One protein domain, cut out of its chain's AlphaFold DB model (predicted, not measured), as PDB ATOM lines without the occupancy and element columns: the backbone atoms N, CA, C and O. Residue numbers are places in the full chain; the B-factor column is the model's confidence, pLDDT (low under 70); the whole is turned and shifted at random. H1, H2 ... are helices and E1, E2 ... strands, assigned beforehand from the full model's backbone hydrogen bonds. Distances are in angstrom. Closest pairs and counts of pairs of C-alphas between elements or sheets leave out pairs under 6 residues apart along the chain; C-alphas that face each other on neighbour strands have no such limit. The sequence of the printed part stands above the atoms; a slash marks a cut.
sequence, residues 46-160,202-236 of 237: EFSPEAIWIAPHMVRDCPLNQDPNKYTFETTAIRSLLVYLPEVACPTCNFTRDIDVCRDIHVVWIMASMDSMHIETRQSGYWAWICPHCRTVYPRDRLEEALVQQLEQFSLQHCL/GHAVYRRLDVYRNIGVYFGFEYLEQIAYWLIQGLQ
ATOM      1  N   GLU A  46     -44.136  11.084 -41.985       49.91
ATOM      2  CA  GLU A  46     -43.070  11.786 -41.252       49.91
ATOM      3  C   GLU A  46     -43.467  12.273 -39.848       49.91
ATOM      4  O   GLU A  46     -42.594  12.543 -39.027       49.91
ATOM      5  N   PHE A  47     -44.764  12.325 -39.530       50.31
ATOM      6  CA  PHE A  47     -45.264  12.833 -38.243       50.31
ATOM      7  C   PHE A  47     -46.221  11.888 -37.515       50.31
ATOM      8  O   PHE A  47     -46.931  12.321 -36.604       50.31
ATOM      9  N   SER A  48     -46.249  10.601 -37.878       52.34
ATOM     10  CA  SER A  48     -46.925   9.611 -37.035       52.34
ATOM     11  C   SER A  48     -46.303   9.673 -35.631       52.34
ATOM     12  O   SER A  48     -45.072   9.647 -35.506       52.34
ATOM     13  N   PRO A  49     -47.105   9.807 -34.557       56.16
ATOM     14  CA  PRO A  49     -46.568   9.842 -33.199       56.16
ATOM     15  C   PRO A  49     -45.780   8.567 -32.861       56.16
ATOM     16  O   PRO A  49     -44.863   8.618 -32.044       56.16
ATOM     17  N   GLU A  50     -46.063   7.465 -33.554       52.47
ATOM     18  CA  GLU A  50     -45.394   6.168 -33.451       52.47
ATOM     19  C   GLU A  50     -44.072   6.070 -34.239       52.47
ATOM     20  O   GLU A  50     -43.354   5.080 -34.091       52.47
ATOM     21  N   ALA A  51     -43.720   7.063 -35.067       59.38
ATOM     22  CA  ALA A  51     -42.492   7.030 -35.858       59.38
ATOM     23  C   ALA A  51     -41.246   7.228 -34.976       59.38
ATOM     24  O   ALA A  51     -41.117   8.225 -34.259       59.38
ATOM     25  N   ILE A  52     -40.308   6.279 -35.051       64.69
ATOM     26  CA  ILE A  52     -39.032   6.287 -34.319       64.69
ATOM     27  C   ILE A  52     -37.889   6.242 -35.335       64.69
ATOM     28  O   ILE A  52     -37.953   5.512 -36.330       64.69
ATOM     29  N   TRP A  53     -36.841   7.029 -35.089       74.50
ATOM     30  CA  TRP A  53     -35.612   6.967 -35.871       74.50
ATOM     31  C   TRP A  53     -34.672   5.899 -35.316       74.50
ATOM     32  O   TRP A  53     -34.452   5.818 -34.110       74.50
ATOM     33  N   ILE A  54     -34.130   5.078 -36.211       72.25
ATOM     34  CA  ILE A  54     -33.145   4.038 -35.914       72.25
ATOM     35  C   ILE A  54     -32.036   4.193 -36.948       72.25
ATOM     36  O   ILE A  54     -32.330   4.289 -38.141       72.25
ATOM     37  N   ALA A  55     -30.779   4.201 -36.509       77.75
ATOM     38  CA  ALA A  55     -29.655   4.345 -37.422       77.75
ATOM     39  C   ALA A  55     -29.619   3.183 -38.443       77.75
ATOM     40  O   ALA A  55     -29.786   2.024 -38.044       77.75
ATOM     41  N   PRO A  56     -29.344   3.440 -39.741       79.69
ATOM     42  CA  PRO A  56     -29.373   2.409 -40.787       79.69
ATOM     43  C   PRO A  56     -28.515   1.176 -40.484       79.69
ATOM     44  O   PRO A  56     -28.886   0.048 -40.810       79.69
ATOM     45  N   HIS A  57     -27.366   1.377 -39.835       77.12
ATOM     46  CA  HIS A  57     -26.444   0.301 -39.490       77.12
ATOM     47  C   HIS A  57     -26.979  -0.614 -38.375       77.12
ATOM     48  O   HIS A  57     -26.674  -1.800 -38.389       77.12
ATOM     49  N   MET A  58     -27.841  -0.121 -37.475       72.19
ATOM     50  CA  MET A  58     -28.439  -0.920 -36.391       72.19
ATOM     51  C   MET A  58     -29.546  -1.866 -36.877       72.19
ATOM     52  O   MET A  58     -29.904  -2.820 -36.194       72.19
ATOM     53  N   VAL A  59     -30.105  -1.620 -38.064       63.94
ATOM     54  CA  VAL A  59     -31.163  -2.466 -38.646       63.94
ATOM     55  C   VAL A  59     -30.597  -3.790 -39.182       63.94
ATOM     56  O   VAL A  59     -31.339  -4.749 -39.391       63.94
ATOM     57  N   ARG A  60     -29.278  -3.868 -39.391       50.88
ATOM     58  CA  ARG A  60     -28.591  -5.043 -39.947       50.88
ATOM     59  C   ARG A  60     -28.334  -6.152 -38.931       50.88
ATOM     60  O   ARG A  60     -28.101  -7.282 -39.347       50.88
ATOM     61  N   ASP A  61     -28.439  -5.850 -37.640       41.53
ATOM     62  CA  ASP A  61     -28.120  -6.786 -36.559       41.53
ATOM     63  C   ASP A  61     -29.305  -7.666 -36.124       41.53
ATOM     64  O   ASP A  61     -29.225  -8.341 -35.100       41.53
ATOM     65  N   CYS A  62     -30.397  -7.738 -36.899       38.25
ATOM     66  CA  CYS A  62     -31.334  -8.856 -36.771       38.25
ATOM     67  C   CYS A  62     -30.715 -10.088 -37.454       38.25
ATOM     68  O   CYS A  62     -30.629 -10.112 -38.686       38.25
ATOM     69  N   PRO A  63     -30.284 -11.124 -36.708       33.16
ATOM     70  CA  PRO A  63     -29.684 -12.304 -37.310       33.16
ATOM     71  C   PRO A  63     -30.706 -12.967 -38.234       33.16
ATOM     72  O   PRO A  63     -31.827 -13.251 -37.819       33.16
ATOM     73  N   LEU A  64     -30.299 -13.269 -39.467       41.81
ATOM     74  CA  LEU A  64     -31.089 -13.938 -40.513       41.81
ATOM     75  C   LEU A  64     -31.564 -15.367 -40.156       41.81
ATOM     76  O   LEU A  64     -31.941 -16.122 -41.046       41.81
ATOM     77  N   ASN A  65     -31.519 -15.784 -38.888       38.44
ATOM     78  CA  ASN A  65     -31.747 -17.175 -38.505       38.44
ATOM     79  C   ASN A  65     -32.342 -17.359 -37.098       38.44
ATOM     80  O   ASN A  65     -31.918 -18.233 -36.341       38.44
ATOM     81  N   GLN A  66     -33.318 -16.534 -36.723       40.53
ATOM     82  CA  GLN A  66     -34.166 -16.814 -35.562       40.53
ATOM     83  C   GLN A  66     -35.637 -16.769 -35.963       40.53
ATOM     84  O   GLN A  66     -36.058 -15.883 -36.704       40.53
ATOM     85  N   ASP A  67     -36.378 -17.771 -35.485       38.91
ATOM     86  CA  ASP A  67     -37.796 -18.006 -35.748       38.91
ATOM     87  C   ASP A  67     -38.607 -16.696 -35.713       38.91
ATOM     88  O   ASP A  67     -38.653 -16.047 -34.659       38.91
ATOM     89  N   PRO A  68     -39.309 -16.322 -36.800       40.97
ATOM     90  CA  PRO A  68     -40.146 -15.119 -36.835       40.97
ATOM     91  C   PRO A  68     -41.291 -15.146 -35.804       40.97
ATOM     92  O   PRO A  68     -41.914 -14.123 -35.552       40.97
ATOM     93  N   ASN A  69     -41.535 -16.297 -35.168       42.84
ATOM     94  CA  ASN A  69     -42.560 -16.496 -34.146       42.84
ATOM     95  C   ASN A  69     -42.044 -16.389 -32.699       42.84
ATOM     96  O   ASN A  69     -42.830 -16.556 -31.769       42.84
ATOM     97  N   LYS A  70     -40.742 -16.144 -32.468       40.59
ATOM     98  CA  LYS A  70     -40.169 -16.112 -31.106       40.59
ATOM     99  C   LYS A  70     -40.154 -14.718 -30.465       40.59
ATOM    100  O   LYS A  70     -40.061 -14.612 -29.245       40.59
ATOM    101  N   TYR A  71     -40.311 -13.662 -31.260       37.41
ATOM    102  CA  TYR A  71     -40.565 -12.310 -30.770       37.41
ATOM    103  C   TYR A  71     -42.007 -11.939 -31.091       37.41
ATOM    104  O   TYR A  71     -42.307 -11.394 -32.148       37.41
ATOM    105  N   THR A  72     -42.917 -12.217 -30.159       35.00
ATOM    106  CA  THR A  72     -44.230 -11.563 -30.115       35.00
ATOM    107  C   THR A  72     -44.033 -10.102 -29.722       35.00
ATOM    108  O   THR A  72     -44.331  -9.684 -28.607       35.00
ATOM    109  N   PHE A  73     -43.469  -9.327 -30.636       36.31
ATOM    110  CA  PHE A  73     -43.645  -7.892 -30.658       36.31
ATOM    111  C   PHE A  73     -44.084  -7.552 -32.072       36.31
ATOM    112  O   PHE A  73     -43.276  -7.335 -32.972       36.31
ATOM    113  N   GLU A  74     -45.402  -7.582 -32.260       39.09
ATOM    114  CA  GLU A  74     -46.083  -6.887 -33.340       39.09
ATOM    115  C   GLU A  74     -45.612  -5.429 -33.341       39.09
ATOM    116  O   GLU A  74     -46.180  -4.565 -32.686       39.09
ATOM    117  N   THR A  75     -44.532  -5.133 -34.052       36.22
ATOM    118  CA  THR A  75     -44.200  -3.760 -34.410       36.22
ATOM    119  C   THR A  75     -43.923  -3.694 -35.887       36.22
ATOM    120  O   THR A  75     -42.797  -3.699 -36.380       36.22
ATOM    121  N   THR A  76     -45.025  -3.493 -36.592       40.81
ATOM    122  CA  THR A  76     -45.217  -2.352 -37.486       40.81
ATOM    123  C   THR A  76     -44.601  -1.063 -36.899       40.81
ATOM    124  O   THR A  76     -45.303  -0.103 -36.609       40.81
ATOM    125  N   ALA A  77     -43.286  -1.018 -36.671       41.56
ATOM    126  CA  ALA A  77     -42.594   0.240 -36.469       41.56
ATOM    127  C   ALA A  77     -42.731   0.969 -37.805       41.56
ATOM    128  O   ALA A  77     -42.177   0.533 -38.815       41.56
ATOM    129  N   ILE A  78     -43.555   2.012 -37.846       46.25
ATOM    130  CA  ILE A  78     -43.626   2.900 -39.000       46.25
ATOM    131  C   ILE A  78     -42.291   3.645 -39.000       46.25
ATOM    132  O   ILE A  78     -41.996   4.445 -38.115       46.25
ATOM    133  N   ARG A  79     -41.414   3.237 -39.920       51.47
ATOM    134  CA  ARG A  79     -39.996   3.595 -39.914       51.47
ATOM    135  C   ARG A  79     -39.771   4.952 -40.575       51.47
ATOM    136  O   ARG A  79     -40.098   5.139 -41.743       51.47
ATOM    137  N   SER A  80     -39.110   5.797 -39.787       50.56
ATOM    138  CA  SER A  80     -38.303   6.970 -40.124       50.56
ATOM    139  C   SER A  80     -38.991   8.190 -40.738       50.56
ATOM    140  O   SER A  80     -39.512   8.152 -41.852       50.56
ATOM    141  N   LEU A  81     -38.799   9.326 -40.062       61.16
ATOM    142  CA  LEU A  81     -38.683  10.631 -40.712       61.16
ATOM    143  C   LEU A  81     -37.645  10.572 -41.841       61.16
ATOM    144  O   LEU A  81     -36.639   9.872 -41.731       61.16
ATOM    145  N   LEU A  82     -37.877  11.334 -42.908       71.69
ATOM    146  CA  LEU A  82     -37.038  11.319 -44.104       71.69
ATOM    147  C   LEU A  82     -36.025  12.463 -44.090       71.69
ATOM    148  O   LEU A  82     -36.414  13.630 -44.176       71.69
ATOM    149  N   VAL A  83     -34.736  12.134 -44.029       85.88
ATOM    150  CA  VAL A  83     -33.636  13.080 -44.264       85.88
ATOM    151  C   VAL A  83     -32.871  12.592 -45.486       85.88
ATOM    152  O   VAL A  83     -32.312  11.496 -45.476       85.88
ATOM    153  N   TYR A  84     -32.905  13.382 -46.555       88.00
ATOM    154  CA  TYR A  84     -32.282  13.046 -47.828       88.00
ATOM    155  C   TYR A  84     -31.185  14.052 -48.138       88.00
ATOM    156  O   TYR A  84     -31.377  15.253 -47.979       88.00
ATOM    157  N   LEU A  85     -30.054  13.571 -48.630       93.25
ATOM    158  CA  LEU A  85     -29.054  14.403 -49.280       93.25
ATOM    159  C   LEU A  85     -29.242  14.223 -50.788       93.25
ATOM    160  O   LEU A  85     -28.961  13.129 -51.287       93.25
ATOM    161  N   PRO A  86     -29.798  15.223 -51.494       92.00
ATOM    162  CA  PRO A  86     -30.046  15.106 -52.922       92.00
ATOM    163  C   PRO A  86     -28.736  15.190 -53.705       92.00
ATOM    164  O   PRO A  86     -27.807  15.886 -53.297       92.00
ATOM    165  N   GLU A  87     -28.683  14.497 -54.842       92.88
ATOM    166  CA  GLU A  87     -27.640  14.682 -55.863       92.88
ATOM    167  C   GLU A  87     -26.193  14.557 -55.335       92.88
ATOM    168  O   GLU A  87     -25.272  15.252 -55.772       92.88
ATOM    169  N   VAL A  88     -25.948  13.630 -54.404       96.00
ATOM    170  CA  VAL A  88     -24.603  13.393 -53.868       96.00
ATOM    171  C   VAL A  88     -23.741  12.712 -54.927       96.00
ATOM    172  O   VAL A  88     -23.926  11.535 -55.253       96.00
ATOM    173  N   ALA A  89     -22.769  13.455 -55.453       96.62
ATOM    174  CA  ALA A  89     -21.823  12.974 -56.453       96.62
ATOM    175  C   ALA A  89     -20.596  12.309 -55.810       96.62
ATOM    176  O   ALA A  89     -19.916  12.885 -54.957       96.62
ATOM    177  N   CYS A  90     -20.277  11.090 -56.249       97.44
ATOM    178  CA  CYS A  90     -19.059  10.399 -55.840       97.44
ATOM    179  C   CYS A  90     -17.813  11.120 -56.382       97.44
ATOM    180  O   CYS A  90     -17.707  11.268 -57.598       97.44
ATOM    181  N   PRO A  91     -16.826  11.472 -55.536       96.81
ATOM    182  CA  PRO A  91     -15.636  12.199 -55.983       96.81
ATOM    183  C   PRO A  91     -14.702  11.377 -56.887       96.81
ATOM    184  O   PRO A  91     -13.851  11.949 -57.556       96.81
ATOM    185  N   THR A  92     -14.844  10.046 -56.913       97.88
ATOM    186  CA  THR A  92     -13.971   9.153 -57.699       97.88
ATOM    187  C   THR A  92     -14.571   8.770 -59.048       97.88
ATOM    188  O   THR A  92     -13.871   8.760 -60.053       97.88
ATOM    189  N   CYS A  93     -15.854   8.396 -59.083       97.44
ATOM    190  CA  CYS A  93     -16.495   7.861 -60.294       97.44
ATOM    191  C   CYS A  93     -17.640   8.727 -60.827       97.44
ATOM    192  O   CYS A  93     -18.294   8.326 -61.784       97.44
ATOM    193  N   ASN A  94     -17.914   9.876 -60.197       96.81
ATOM    194  CA  ASN A  94     -18.999  10.804 -60.539       96.81
ATOM    195  C   ASN A  94     -20.408  10.188 -60.545       96.81
ATOM    196  O   ASN A  94     -21.368  10.829 -60.975       96.81
ATOM    197  N   PHE A  95     -20.566   8.965 -60.029       96.94
ATOM    198  CA  PHE A  95     -21.879   8.384 -59.801       96.94
ATOM    199  C   PHE A  95     -22.638   9.257 -58.802       96.94
ATOM    200  O   PHE A  95     -22.178   9.454 -57.676       96.94
ATOM    201  N   THR A  96     -23.775   9.788 -59.242       95.75
ATOM    202  CA  THR A  96     -24.594  10.732 -58.482       95.75
ATOM    203  C   THR A  96     -25.864  10.034 -58.032       95.75
ATOM    204  O   THR A  96     -26.523   9.368 -58.833       95.75
ATOM    205  N   ARG A  97     -26.190  10.140 -56.744       92.62
ATOM    206  CA  ARG A  97     -27.411   9.568 -56.174       92.62
ATOM    207  C   ARG A  97     -27.911  10.386 -55.000       92.62
ATOM    208  O   ARG A  97     -27.122  11.011 -54.299       92.62
ATOM    209  N   ASP A  98     -29.192  10.246 -54.716       91.69
ATOM    210  CA  ASP A  98     -29.732  10.675 -53.435       91.69
ATOM    211  C   ASP A  98     -29.301   9.686 -52.346       91.69
ATOM    212  O   ASP A  98     -29.362   8.465 -52.536       91.69
ATOM    213  N   ILE A  99     -28.861  10.209 -51.204       92.56
ATOM    214  CA  ILE A  99     -28.574   9.415 -50.007       92.56
ATOM    215  C   ILE A  99     -29.717   9.620 -49.024       92.56
ATOM    216  O   ILE A  99     -29.953  10.729 -48.550       92.56
ATOM    217  N   ASP A 100     -30.407   8.535 -48.689       89.50
ATOM    218  CA  ASP A 100     -31.374   8.528 -47.597       89.50
ATOM    219  C   ASP A 100     -30.652   8.259 -46.278       89.50
ATOM    220  O   ASP A 100     -30.308   7.127 -45.948       89.50
ATOM    221  N   VAL A 101     -30.427   9.299 -45.493       89.56
ATOM    222  CA  VAL A 101     -29.599   9.234 -44.284       89.56
ATOM    223  C   VAL A 101     -30.192   8.286 -43.236       89.56
ATOM    224  O   VAL A 101     -29.465   7.692 -42.440       89.56
ATOM    225  N   CYS A 102     -31.509   8.085 -43.265       83.94
ATOM    226  CA  CYS A 102     -32.229   7.245 -42.318       83.94
ATOM    227  C   CYS A 102     -32.314   5.776 -42.757       83.94
ATOM    228  O   CYS A 102     -32.567   4.911 -41.918       83.94
ATOM    229  N   ARG A 103     -32.129   5.471 -44.049       81.94
ATOM    230  CA  ARG A 103     -32.397   4.126 -44.598       81.94
ATOM    231  C   ARG A 103     -31.339   3.581 -45.557       81.94
ATOM    232  O   ARG A 103     -31.445   2.421 -45.955       81.94
ATOM    233  N   ASP A 104     -30.340   4.370 -45.948       86.06
ATOM    234  CA  ASP A 104     -29.340   3.937 -46.923       86.06
ATOM    235  C   ASP A 104     -28.538   2.742 -46.391       86.06
ATOM    236  O   ASP A 104     -28.025   2.724 -45.272       86.06
ATOM    237  N   ILE A 105     -28.441   1.720 -47.234       86.19
ATOM    238  CA  ILE A 105     -27.759   0.465 -46.945       86.19
ATOM    239  C   ILE A 105     -26.253   0.543 -47.251       86.19
ATOM    240  O   ILE A 105     -25.485  -0.324 -46.837       86.19
ATOM    241  N   HIS A 106     -25.783   1.547 -47.981       90.38
ATOM    242  CA  HIS A 106     -24.387   1.671 -48.394       90.38
ATOM    243  C   HIS A 106     -23.559   2.366 -47.310       90.38
ATOM    244  O   HIS A 106     -22.896   3.368 -47.563       90.38
ATOM    245  N   VAL A 107     -23.608   1.815 -46.097       91.12
ATOM    246  CA  VAL A 107     -22.927   2.309 -44.896       91.12
ATOM    247  C   VAL A 107     -21.955   1.237 -44.397       91.12
ATOM    248  O   VAL A 107     -22.306   0.056 -44.329       91.12
ATOM    249  N   VAL A 108     -20.723   1.633 -44.073       91.62
ATOM    250  CA  VAL A 108     -19.651   0.744 -43.586       91.62
ATOM    251  C   VAL A 108     -18.943   1.344 -42.376       91.62
ATOM    252  O   VAL A 108     -18.895   2.562 -42.229       91.62
ATOM    253  N   TRP A 109     -18.396   0.490 -41.510       91.62
ATOM    254  CA  TRP A 109     -17.576   0.919 -40.380       91.62
ATOM    255  C   TRP A 109     -16.136   1.155 -40.841       91.62
ATOM    256  O   TRP A 109     -15.517   0.262 -41.424       91.62
ATOM    257  N   ILE A 110     -15.608   2.348 -40.580       89.56
ATOM    258  CA  ILE A 110     -14.227   2.741 -40.858       89.56
ATOM    259  C   ILE A 110     -13.482   2.824 -39.530       89.56
ATOM    260  O   ILE A 110     -13.896   3.547 -38.629       89.56
ATOM    261  N   MET A 111     -12.377   2.089 -39.396       85.25
ATOM    262  CA  MET A 111     -11.526   2.177 -38.209       85.25
ATOM    263  C   MET A 111     -10.704   3.468 -38.248       85.25
ATOM    264  O   MET A 111     -10.068   3.767 -39.257       85.25
ATOM    265  N   ALA A 112     -10.705   4.221 -37.152       73.62
ATOM    266  CA  ALA A 112      -9.852   5.388 -36.990       73.62
ATOM    267  C   ALA A 112      -8.404   4.933 -36.750       73.62
ATOM    268  O   ALA A 112      -8.150   4.028 -35.951       73.62
ATOM    269  N   SER A 113      -7.448   5.549 -37.449       65.19
ATOM    270  CA  SER A 113      -6.021   5.376 -37.170       65.19
ATOM    271  C   SER A 113      -5.667   5.948 -35.794       65.19
ATOM    272  O   SER A 113      -6.289   6.910 -35.340       65.19
ATOM    273  N   MET A 114      -4.637   5.382 -35.153       57.69
ATOM    274  CA  MET A 114      -4.180   5.758 -33.804       57.69
ATOM    275  C   MET A 114      -3.869   7.260 -33.628       57.69
ATOM    276  O   MET A 114      -3.956   7.757 -32.510       57.69
ATOM    277  N   ASP A 115      -3.574   7.988 -34.710       54.72
ATOM    278  CA  ASP A 115      -3.187   9.409 -34.682       54.72
ATOM    279  C   ASP A 115      -4.348  10.396 -34.453       54.72
ATOM    280  O   ASP A 115      -4.119  11.576 -34.203       54.72
ATOM    281  N   SER A 116      -5.598   9.933 -34.510       53.19
ATOM    282  CA  SER A 116      -6.812  10.766 -34.407       53.19
ATOM    283  C   SER A 116      -7.725  10.311 -33.260       53.19
ATOM    284  O   SER A 116      -8.949  10.318 -33.361       53.19
ATOM    285  N   MET A 117      -7.115   9.859 -32.162       47.34
ATOM    286  CA  MET A 117      -7.817   9.415 -30.960       47.34
ATOM    287  C   MET A 117      -8.284  10.620 -30.130       47.34
ATOM    288  O   MET A 117      -7.519  11.188 -29.353       47.34
ATOM    289  N   HIS A 118      -9.558  10.997 -30.261       48.78
ATOM    290  CA  HIS A 118     -10.217  11.862 -29.284       48.78
ATOM    291  C   HIS A 118     -10.480  11.040 -28.010       48.78
ATOM    292  O   HIS A 118     -11.137  10.002 -28.041       48.78
ATOM    293  N   ILE A 119      -9.904  11.487 -26.889       49.69
ATOM    294  CA  ILE A 119      -9.750  10.739 -25.624       49.69
ATOM    295  C   ILE A 119     -11.096  10.387 -24.952       49.69
ATOM    296  O   ILE A 119     -11.148   9.528 -24.072       49.69
ATOM    297  N   GLU A 120     -12.202  10.993 -25.381       48.44
ATOM    298  CA  GLU A 120     -13.463  10.972 -24.631       48.44
ATOM    299  C   GLU A 120     -14.469   9.909 -25.106       48.44
ATOM    300  O   GLU A 120     -15.344   9.503 -24.340       48.44
ATOM    301  N   THR A 121     -14.306   9.339 -26.305       47.66
ATOM    302  CA  THR A 121     -15.184   8.274 -26.815       47.66
ATOM    303  C   THR A 121     -14.375   7.031 -27.171       47.66
ATOM    304  O   THR A 121     -13.598   7.034 -28.119       47.66
ATOM    305  N   ARG A 122     -14.575   5.927 -26.436       48.31
ATOM    306  CA  ARG A 122     -13.949   4.600 -26.657       48.31
ATOM    307  C   ARG A 122     -14.385   3.906 -27.968       48.31
ATOM    308  O   ARG A 122     -14.576   2.692 -27.986       48.31
ATOM    309  N   GLN A 123     -14.592   4.641 -29.053       55.94
ATOM    310  CA  GLN A 123     -14.947   4.086 -30.355       55.94
ATOM    311  C   GLN A 123     -13.775   4.284 -31.312       55.94
ATOM    312  O   GLN A 123     -13.455   5.392 -31.717       55.94
ATOM    313  N   SER A 124     -13.120   3.180 -31.669       70.81
ATOM    314  CA  SER A 124     -11.955   3.155 -32.563       70.81
ATOM    315  C   SER A 124     -12.341   3.327 -34.046       70.81
ATOM    316  O   SER A 124     -11.681   2.760 -34.919       70.81
ATOM    317  N   GLY A 125     -13.431   4.033 -34.365       84.31
ATOM    318  CA  GLY A 125     -13.952   4.153 -35.726       84.31
ATOM    319  C   GLY A 125     -15.285   4.893 -35.826       84.31
ATOM    320  O   GLY A 125     -15.817   5.357 -34.822       84.31
ATOM    321  N   TYR A 126     -15.804   5.004 -37.047       89.44
ATOM    322  CA  TYR A 126     -17.061   5.684 -37.361       89.44
ATOM    323  C   TYR A 126     -17.791   5.008 -38.528       89.44
ATOM    324  O   TYR A 126     -17.182   4.345 -39.371       89.44
ATOM    325  N   TRP A 127     -19.110   5.193 -38.604       92.19
ATOM    326  CA  TRP A 127     -19.910   4.760 -39.751       92.19
ATOM    327  C   TRP A 127     -19.838   5.783 -40.886       92.19
ATOM    328  O   TRP A 127     -20.004   6.978 -40.657       92.19
ATOM    329  N   ALA A 128     -19.626   5.316 -42.116       93.00
ATOM    330  CA  ALA A 128     -19.493   6.171 -43.289       93.00
ATOM    331  C   ALA A 128     -20.295   5.643 -44.479       93.00
ATOM    332  O   ALA A 128     -20.350   4.432 -44.720       93.00
ATOM    333  N   TRP A 129     -20.881   6.555 -45.257       95.44
ATOM    334  CA  TRP A 129     -21.507   6.211 -46.530       95.44
ATOM    335  C   TRP A 129     -20.455   5.965 -47.602       95.44
ATOM    336  O   TRP A 129     -19.452   6.671 -47.694       95.44
ATOM    337  N   ILE A 130     -20.722   4.991 -48.462       96.25
ATOM    338  CA  ILE A 130     -19.868   4.631 -49.589       96.25
ATOM    339  C   ILE A 130     -20.641   4.678 -50.900       96.25
ATOM    340  O   ILE A 130     -21.839   4.405 -50.968       96.25
ATOM    341  N   CYS A 131     -19.931   4.982 -51.980       96.31
ATOM    342  CA  CYS A 131     -20.481   4.893 -53.319       96.31
ATOM    343  C   CYS A 131     -20.858   3.432 -53.639       96.31
ATOM    344  O   CYS A 131     -20.002   2.551 -53.521       96.31
ATOM    345  N   PRO A 132     -22.085   3.146 -54.111       93.75
ATOM    346  CA  PRO A 132     -22.478   1.786 -54.484       93.75
ATOM    347  C   PRO A 132     -21.686   1.239 -55.682       93.75
ATOM    348  O   PRO A 132     -21.549   0.029 -55.814       93.75
ATOM    349  N   HIS A 133     -21.139   2.114 -56.537       95.06
ATOM    350  CA  HIS A 133     -20.421   1.716 -57.751       95.06
ATOM    351  C   HIS A 133     -18.935   1.416 -57.502       95.06
ATOM    352  O   HIS A 133     -18.444   0.350 -57.859       95.06
ATOM    353  N   CYS A 134     -18.205   2.346 -56.878       96.38
ATOM    354  CA  CYS A 134     -16.749   2.230 -56.693       96.38
ATOM    355  C   CYS A 134     -16.312   2.051 -55.233       96.38
ATOM    356  O   CYS A 134     -15.118   1.965 -54.962       96.38
ATOM    357  N   ARG A 135     -17.261   2.015 -54.285       95.81
ATOM    358  CA  ARG A 135     -17.027   1.832 -52.840       95.81
ATOM    359  C   ARG A 135     -16.182   2.933 -52.184       95.81
ATOM    360  O   ARG A 135     -15.860   2.812 -51.007       95.81
ATOM    361  N   THR A 136     -15.864   4.020 -52.897       96.75
ATOM    362  CA  THR A 136     -15.245   5.217 -52.308       96.75
ATOM    363  C   THR A 136     -16.126   5.764 -51.190       96.75
ATOM    364  O   THR A 136     -17.331   5.926 -51.381       96.75
ATOM    365  N   VAL A 137     -15.513   6.064 -50.046       96.44
ATOM    366  CA  VAL A 137     -16.164   6.715 -48.905       96.44
ATOM    367  C   VAL A 137     -16.521   8.151 -49.278       96.44
ATOM    368  O   VAL A 137     -15.675   8.894 -49.777       96.44
ATOM    369  N   TYR A 138     -17.776   8.540 -49.067       96.81
ATOM    370  CA  TYR A 138     -18.192   9.919 -49.286       96.81
ATOM    371  C   TYR A 138     -17.521  10.846 -48.260       96.81
ATOM    372  O   TYR A 138     -17.440  10.479 -47.087       96.81
ATOM    373  N   PRO A 139     -17.042  12.037 -48.674       94.94
ATOM    374  CA  PRO A 139     -16.380  12.968 -47.767       94.94
ATOM    375  C   PRO A 139     -17.302  13.363 -46.616       94.94
ATOM    376  O   PRO A 139     -18.373  13.929 -46.837       94.94
ATOM    377  N   ARG A 140     -16.863  13.064 -45.397       94.00
ATOM    378  CA  ARG A 140     -17.639  13.237 -44.171       94.00
ATOM    379  C   ARG A 140     -18.078  14.687 -43.964       94.00
ATOM    380  O   ARG A 140     -19.260  14.933 -43.755       94.00
ATOM    381  N   ASP A 141     -17.145  15.616 -44.132       95.12
ATOM    382  CA  ASP A 141     -17.370  17.048 -43.918       95.12
ATOM    383  C   ASP A 141     -18.449  17.596 -44.857       95.12
ATOM    384  O   ASP A 141     -19.304  18.365 -44.438       95.12
ATOM    385  N   ARG A 142     -18.485  17.124 -46.114       95.69
ATOM    386  CA  ARG A 142     -19.509  17.533 -47.091       95.69
ATOM    387  C   ARG A 142     -20.899  17.010 -46.737       95.69
ATOM    388  O   ARG A 142     -21.889  17.665 -47.044       95.69
ATOM    389  N   LEU A 143     -20.981  15.818 -46.142       96.69
ATOM    390  CA  LEU A 143     -22.256  15.271 -45.674       96.69
ATOM    391  C   LEU A 143     -22.744  16.034 -44.439       96.69
ATOM    392  O   LEU A 143     -23.917  16.390 -44.383       96.69
ATOM    393  N   GLU A 144     -21.852  16.313 -43.485       97.31
ATOM    394  CA  GLU A 144     -22.164  17.098 -42.285       97.31
ATOM    395  C   GLU A 144     -22.622  18.514 -42.643       97.31
ATOM    396  O   GLU A 144     -23.681  18.942 -42.193       97.31
ATOM    397  N   GLU A 145     -21.885  19.200 -43.519       97.50
ATOM    398  CA  GLU A 145     -22.232  20.532 -44.018       97.50
ATOM    399  C   GLU A 145     -23.627  20.548 -44.657       97.50
ATOM    400  O   GLU A 145     -24.459  21.384 -44.307       97.50
ATOM    401  N   ALA A 146     -23.923  19.595 -45.546       97.19
ATOM    402  CA  ALA A 146     -25.223  19.527 -46.206       97.19
ATOM    403  C   ALA A 146     -26.372  19.251 -45.216       97.19
ATOM    404  O   ALA A 146     -27.457  19.817 -45.350       97.19
ATOM    405  N   LEU A 147     -26.143  18.411 -44.201       97.25
ATOM    406  CA  LEU A 147     -27.123  18.145 -43.144       97.25
ATOM    407  C   LEU A 147     -27.380  19.379 -42.275       97.25
ATOM    408  O   LEU A 147     -28.533  19.671 -41.956       97.25
ATOM    409  N   VAL A 148     -26.322  20.106 -41.916       97.62
ATOM    410  CA  VAL A 148     -26.428  21.348 -41.144       97.62
ATOM    411  C   VAL A 148     -27.189  22.404 -41.935       97.62
ATOM    412  O   VAL A 148     -28.151  22.964 -41.415       97.62
ATOM    413  N   GLN A 149     -26.858  22.602 -43.212       97.00
ATOM    414  CA  GLN A 149     -27.576  23.537 -44.080       97.00
ATOM    415  C   GLN A 149     -29.075  23.213 -44.153       97.00
ATOM    416  O   GLN A 149     -29.911  24.114 -44.070       97.00
ATOM    417  N   GLN A 150     -29.448  21.931 -44.249       95.06
ATOM    418  CA  GLN A 150     -30.859  21.525 -44.230       95.06
ATOM    419  C   GLN A 150     -31.544  21.799 -42.886       95.06
ATOM    420  O   GLN A 150     -32.713  22.194 -42.861       95.06
ATOM    421  N   LEU A 151     -30.850  21.576 -41.769       94.75
ATOM    422  CA  LEU A 151     -31.357  21.848 -40.424       94.75
ATOM    423  C   LEU A 151     -31.574  23.355 -40.195       94.75
ATOM    424  O   LEU A 151     -32.618  23.767 -39.678       94.75
ATOM    425  N   GLU A 152     -30.619  24.180 -40.616       94.44
ATOM    426  CA  GLU A 152     -30.697  25.641 -40.556       94.44
ATOM    427  C   GLU A 152     -31.815  26.174 -41.451       94.44
ATOM    428  O   GLU A 152     -32.633  26.981 -41.008       94.44
ATOM    429  N   GLN A 153     -31.916  25.669 -42.683       93.56
ATOM    430  CA  GLN A 153     -32.989  26.030 -43.605       93.56
ATOM    431  C   GLN A 153     -34.363  25.668 -43.036       93.56
ATOM    432  O   GLN A 153     -35.285  26.480 -43.106       93.56
ATOM    433  N   PHE A 154     -34.509  24.480 -42.445       91.06
ATOM    434  CA  PHE A 154     -35.743  24.072 -41.774       91.06
ATOM    435  C   PHE A 154     -36.101  25.024 -40.624       91.06
ATOM    436  O   PHE A 154     -37.246  25.460 -40.505       91.06
ATOM    437  N   SER A 155     -35.113  25.395 -39.809       91.56
ATOM    438  CA  SER A 155     -35.297  26.321 -38.688       91.56
ATOM    439  C   SER A 155     -35.723  27.707 -39.177       91.56
ATOM    440  O   SER A 155     -36.667  28.294 -38.652       91.56
ATOM    441  N   LEU A 156     -35.089  28.198 -40.245       91.56
ATOM    442  CA  LEU A 156     -35.440  29.460 -40.885       91.56
ATOM    443  C   LEU A 156     -36.860  29.431 -41.465       91.56
ATOM    444  O   LEU A 156     -37.618  30.371 -41.250       91.56
ATOM    445  N   GLN A 157     -37.249  28.355 -42.152       88.38
ATOM    446  CA  GLN A 157     -38.609  28.179 -42.676       88.38
ATOM    447  C   GLN A 157     -39.654  28.173 -41.560       88.38
ATOM    448  O   GLN A 157     -40.713  28.774 -41.715       88.38
ATOM    449  N   HIS A 158     -39.355  27.542 -40.422       87.75
ATOM    450  CA  HIS A 158     -40.241  27.571 -39.260       87.75
ATOM    451  C   HIS A 158     -40.366  28.980 -38.666       87.75
ATOM    452  O   HIS A 158     -41.458  29.370 -38.262       87.75
ATOM    453  N   CYS A 159     -39.290  29.768 -38.643       87.44
ATOM    454  CA  CYS A 159     -39.330  31.164 -38.193       87.44
ATOM    455  C   CYS A 159     -40.083  32.091 -39.163       87.44
ATOM    456  O   CYS A 159     -40.755  33.017 -38.718       87.44
ATOM    457  N   LEU A 160     -39.962  31.851 -40.472       86.25
ATOM    458  CA  LEU A 160     -40.538  32.681 -41.539       86.25
ATOM    459  C   LEU A 160     -41.910  32.202 -42.029       86.25
ATOM    460  O   LEU A 160     -42.433  32.748 -42.998       86.25
ATOM    461  N   GLY A 202     -45.020  22.296 -31.965       80.75
ATOM    462  CA  GLY A 202     -45.223  21.114 -31.135       80.75
ATOM    463  C   GLY A 202     -44.329  19.929 -31.516       80.75
ATOM    464  O   GLY A 202     -43.237  20.058 -32.067       80.75
ATOM    465  N   HIS A 203     -44.840  18.728 -31.252       77.62
ATOM    466  CA  HIS A 203     -44.096  17.473 -31.377       77.62
ATOM    467  C   HIS A 203     -43.442  17.247 -32.754       77.62
ATOM    468  O   HIS A 203     -42.375  16.649 -32.828       77.62
ATOM    469  N   ALA A 204     -44.042  17.749 -33.839       77.12
ATOM    470  CA  ALA A 204     -43.523  17.605 -35.200       77.12
ATOM    471  C   ALA A 204     -42.145  18.270 -35.396       77.12
ATOM    472  O   ALA A 204     -41.231  17.641 -35.928       77.12
ATOM    473  N   VAL A 205     -41.980  19.510 -34.922       84.06
ATOM    474  CA  VAL A 205     -40.715  20.255 -35.035       84.06
ATOM    475  C   VAL A 205     -39.654  19.614 -34.149       84.06
ATOM    476  O   VAL A 205     -38.562  19.318 -34.626       84.06
ATOM    477  N   TYR A 206     -40.004  19.301 -32.898       87.38
ATOM    478  CA  TYR A 206     -39.109  18.595 -31.979       87.38
ATOM    479  C   TYR A 206     -38.595  17.280 -32.581       87.38
ATOM    480  O   TYR A 206     -37.390  17.052 -32.630       87.38
ATOM    481  N   ARG A 207     -39.498  16.431 -33.096       83.12
ATOM    482  CA  ARG A 207     -39.144  15.148 -33.727       83.12
ATOM    483  C   ARG A 207     -38.194  15.335 -34.905       83.12
ATOM    484  O   ARG A 207     -37.269  14.545 -35.057       83.12
ATOM    485  N   ARG A 208     -38.406  16.366 -35.729       85.69
ATOM    486  CA  ARG A 208     -37.526  16.670 -36.864       85.69
ATOM    487  C   ARG A 208     -36.116  17.019 -36.394       85.69
ATOM    488  O   ARG A 208     -35.164  16.441 -36.908       85.69
ATOM    489  N   LEU A 209     -35.984  17.907 -35.408       90.75
ATOM    490  CA  LEU A 209     -34.685  18.287 -34.842       90.75
ATOM    491  C   LEU A 209     -33.986  17.099 -34.166       90.75
ATOM    492  O   LEU A 209     -32.792  16.891 -34.362       90.75
ATOM    493  N   ASP A 210     -34.736  16.282 -33.425       90.25
ATOM    494  CA  ASP A 210     -34.206  15.103 -32.731       90.25
ATOM    495  C   ASP A 210     -33.639  14.065 -33.711       90.25
ATOM    496  O   ASP A 210     -32.638  13.414 -33.426       90.25
ATOM    497  N   VAL A 211     -34.205  13.949 -34.914       89.94
ATOM    498  CA  VAL A 211     -33.639  13.101 -35.974       89.94
ATOM    499  C   VAL A 211     -32.266  13.592 -36.417       89.94
ATOM    500  O   VAL A 211     -31.345  12.783 -36.480       89.94
ATOM    501  N   TYR A 212     -32.093  14.892 -36.673       93.44
ATOM    502  CA  TYR A 212     -30.775  15.446 -37.007       93.44
ATOM    503  C   TYR A 212     -29.779  15.272 -35.862       93.44
ATOM    504  O   TYR A 212     -28.641  14.875 -36.103       93.44
ATOM    505  N   ARG A 213     -30.225  15.473 -34.617       94.56
ATOM    506  CA  ARG A 213     -29.396  15.219 -33.436       94.56
ATOM    507  C   ARG A 213     -28.934  13.764 -33.374       94.56
ATOM    508  O   ARG A 213     -27.750  13.506 -33.194       94.56
ATOM    509  N   ASN A 214     -29.847  12.812 -33.559       91.62
ATOM    510  CA  ASN A 214     -29.519  11.388 -33.541       91.62
ATOM    511  C   ASN A 214     -28.594  11.000 -34.707       91.62
ATOM    512  O   ASN A 214     -27.647  10.246 -34.500       91.62
ATOM    513  N   ILE A 215     -28.789  11.554 -35.907       93.00
ATOM    514  CA  ILE A 215     -27.829  11.400 -37.012       93.00
ATOM    515  C   ILE A 215     -26.442  11.892 -36.569       93.00
ATOM    516  O   ILE A 215     -25.453  11.184 -36.766       93.00
ATOM    517  N   GLY A 216     -26.387  13.047 -35.903       93.88
ATOM    518  CA  GLY A 216     -25.185  13.590 -35.279       93.88
ATOM    519  C   GLY A 216     -24.493  12.606 -34.342       93.88
ATOM    520  O   GLY A 216     -23.345  12.238 -34.568       93.88
ATOM    521  N   VAL A 217     -25.216  12.088 -33.352       91.12
ATOM    522  CA  VAL A 217     -24.675  11.141 -32.364       91.12
ATOM    523  C   VAL A 217     -24.171   9.844 -33.012       91.12
ATOM    524  O   VAL A 217     -23.063   9.398 -32.728       91.12
ATOM    525  N   TYR A 218     -24.966   9.218 -33.881       90.19
ATOM    526  CA  TYR A 218     -24.686   7.866 -34.386       90.19
ATOM    527  C   TYR A 218     -23.649   7.809 -35.516       90.19
ATOM    528  O   TYR A 218     -23.026   6.765 -35.720       90.19
ATOM    529  N   PHE A 219     -23.465   8.905 -36.257       91.62
ATOM    530  CA  PHE A 219     -22.425   9.040 -37.288       91.62
ATOM    531  C   PHE A 219     -21.257   9.942 -36.835       91.62
ATOM    532  O   PHE A 219     -20.293  10.153 -37.579       91.62
ATOM    533  N   GLY A 220     -21.328  10.450 -35.600       91.19
ATOM    534  CA  GLY A 220     -20.322  11.282 -34.939       91.19
ATOM    535  C   GLY A 220     -20.250  12.730 -35.432       91.19
ATOM    536  O   GLY A 220     -19.193  13.341 -35.311       91.19
ATOM    537  N   PHE A 221     -21.259  13.251 -36.141       95.50
ATOM    538  CA  PHE A 221     -21.250  14.620 -36.687       95.50
ATOM    539  C   PHE A 221     -21.447  15.622 -35.542       95.50
ATOM    540  O   PHE A 221     -22.581  15.928 -35.169       95.50
ATOM    541  N   GLU A 222     -20.339  16.053 -34.933       94.69
ATOM    542  CA  GLU A 222     -20.323  16.876 -33.720       94.69
ATOM    543  C   GLU A 222     -21.038  18.214 -33.915       94.69
ATOM    544  O   GLU A 222     -21.817  18.626 -33.056       94.69
ATOM    545  N   TYR A 223     -20.820  18.883 -35.050       96.50
ATOM    546  CA  TYR A 223     -21.413  20.194 -35.289       96.50
ATOM    547  C   TYR A 223     -22.921  20.078 -35.522       96.50
ATOM    548  O   TYR A 223     -23.705  20.845 -34.955       96.50
ATOM    549  N   LEU A 224     -23.343  19.058 -36.279       97.69
ATOM    550  CA  LEU A 224     -24.761  18.756 -36.481       97.69
ATOM    551  C   LEU A 224     -25.473  18.422 -35.162       97.69
ATOM    552  O   LEU A 224     -26.575  18.918 -34.920       97.69
ATOM    553  N   GLU A 225     -24.857  17.587 -34.318       96.62
ATOM    554  CA  GLU A 225     -25.408  17.211 -33.012       96.62
ATOM    555  C   GLU A 225     -25.602  18.439 -32.127       96.62
ATOM    556  O   GLU A 225     -26.704  18.648 -31.612       96.62
ATOM    557  N   GLN A 226     -24.572  19.280 -32.021       96.81
ATOM    558  CA  GLN A 226     -24.597  20.468 -31.178       96.81
ATOM    559  C   GLN A 226     -25.664  21.463 -31.631       96.81
ATOM    560  O   GLN A 226     -26.453  21.926 -30.806       96.81
ATOM    561  N   ILE A 227     -25.740  21.785 -32.928       96.81
ATOM    562  CA  ILE A 227     -26.758  22.721 -33.434       96.81
ATOM    563  C   ILE A 227     -28.161  22.175 -33.177       96.81
ATOM    564  O   ILE A 227     -29.023  22.897 -32.672       96.81
ATOM    565  N   ALA A 228     -28.398  20.896 -33.481       95.94
ATOM    566  CA  ALA A 228     -29.695  20.278 -33.244       95.94
ATOM    567  C   ALA A 228     -30.060  20.288 -31.751       95.94
ATOM    568  O   ALA A 228     -31.198  20.608 -31.403       95.94
ATOM    569  N   TYR A 229     -29.101  20.008 -30.865       95.50
ATOM    570  CA  TYR A 229     -29.285  20.098 -29.418       95.50
ATOM    571  C   TYR A 229     -29.684  21.512 -28.976       95.50
ATOM    572  O   TYR A 229     -30.693  21.667 -28.285       95.50
ATOM    573  N   TRP A 230     -28.955  22.546 -29.408       95.19
ATOM    574  CA  TRP A 230     -29.259  23.938 -29.056       95.19
ATOM    575  C   TRP A 230     -30.643  24.377 -29.539       95.19
ATOM    576  O   TRP A 230     -31.386  25.003 -28.781       95.19
ATOM    577  N   LEU A 231     -31.024  24.000 -30.762       93.62
ATOM    578  CA  LEU A 231     -32.357  24.280 -31.299       93.62
ATOM    579  C   LEU A 231     -33.452  23.600 -30.467       93.62
ATOM    580  O   LEU A 231     -34.452  24.235 -30.145       93.62
ATOM    581  N   ILE A 232     -33.251  22.340 -30.063       93.00
ATOM    582  CA  ILE A 232     -34.198  21.608 -29.207       93.00
ATOM    583  C   ILE A 232     -34.356  22.287 -27.843       93.00
ATOM    584  O   ILE A 232     -35.485  22.451 -27.379       93.00
ATOM    585  N   GLN A 233     -33.256  22.701 -27.208       91.62
ATOM    586  CA  GLN A 233     -33.307  23.416 -25.926       91.62
ATOM    587  C   GLN A 233     -34.059  24.750 -26.045       91.62
ATOM    588  O   GLN A 233     -34.798  25.124 -25.135       91.62
ATOM    589  N   GLY A 234     -33.928  25.441 -27.181       86.94
ATOM    590  CA  GLY A 234     -34.675  26.666 -27.469       86.94
ATOM    591  C   GLY A 234     -36.192  26.473 -27.594       86.94
ATOM    592  O   GLY A 234     -36.934  27.422 -27.368       86.94
ATOM    593  N   LEU A 235     -36.673  25.262 -27.908       83.44
ATOM    594  CA  LEU A 235     -38.111  24.963 -28.003       83.44
ATOM    595  C   LEU A 235     -38.785  24.679 -26.651       83.44
ATOM    596  O   LEU A 235     -40.010  24.649 -26.582       83.44
ATOM    597  N   GLN A 236     -38.008  24.394 -25.602       68.62
ATOM    598  CA  GLN A 236     -38.517  23.994 -24.282       68.62
ATOM    599  C   GLN A 236     -38.755  25.183 -23.331       68.62
ATOM    600  O   GLN A 236     -39.103  24.965 -22.169       68.62
TER     601      GLN A 236
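AT A GLANCE: This is residues 46 to 160 and 202 to 236 of the 237 residues of the protein "DNA polymerase epsilon catalytic subunit" of Schistosoma mattheei (UniProt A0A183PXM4). Two separate strand hairpins pack on a bundle of three long helices, H2, H3 and H4: E1 with E2 beside H2, and E3 with E4 by the end of H3. The short helix H1 lies by E3, and residues 61 to 75 stick out from the body as a free loop. The printed part has 150 residues, with four named helices and four named strands in the order H1 E1 E2 E3 E4 H2 H3 H4; both two-stranded sheets are antiparallel, and the class is mixed. It is compact, with a radius of gyration of the C-alphas of 17.0 A and spans of 44 by 41 by 36 A.

IN THESE COORDINATES: E1 is residues 84 to 89, beginning at C-alpha 84 (-32.282, 13.046, -47.828), and E2 is 96 to 100. E3 is 107 to 111 and E4 125 to 129. H2, residues 140 to 159, measures 28.8 A; H3, 203 to 219, 24.0 A; H4, 222 to 235, 20.4 A, ending at C-alpha 235 (-38.111, 24.963, -28.003). H1 is residues 56 to 61.

HOW THE PARTS SIT: In the hairpin E1 and E2, N 85 and O 99 are within hydrogen-bond range at 2.8 A. The closest C-alphas of E1 and H2, Leu 85 and Ala 146, are 7.1 A apart. H2, H3 and H4 form an up-and-down bundle, each running against the one before. H2 and H3 only just touch, with 3 pairs of C-alphas within 8 A, closest at Leu 151 and Tyr 212, 7.3 A. H3 and H4, a helical hairpin, touch closest at the C-alphas of Gly 216 and Glu 225, 4.3 A, at a shallow tilt of 21 degrees. The closest C-alphas of E4 and H3 are Trp 127 and Phe 219, 5.5 A. In the hairpin E3 and E4, N 110 and O 126 are 2.8 A apart. The closest C-alphas of H1 and E3 are His 57 and Val 107, 6.8 A. Every O i to N i+4 pair is within hydrogen-bond range in H2, H3 and H4; H1 has 0 of 2, but 2 of 3 O i to N i+3 pairs.

THE WHOLE: The C-alphas of Asp 67 and Leu 160, the two farthest apart, are 51.1 A apart. Residues 161 to 201 are not printed, with 16.2 A between C-alphas 160 and 202. The links H1 to E1 and E3 to E4 are long. pLDDT is under 70 at residues 46 to 52, 59 to 81, 113 to 123 and 236.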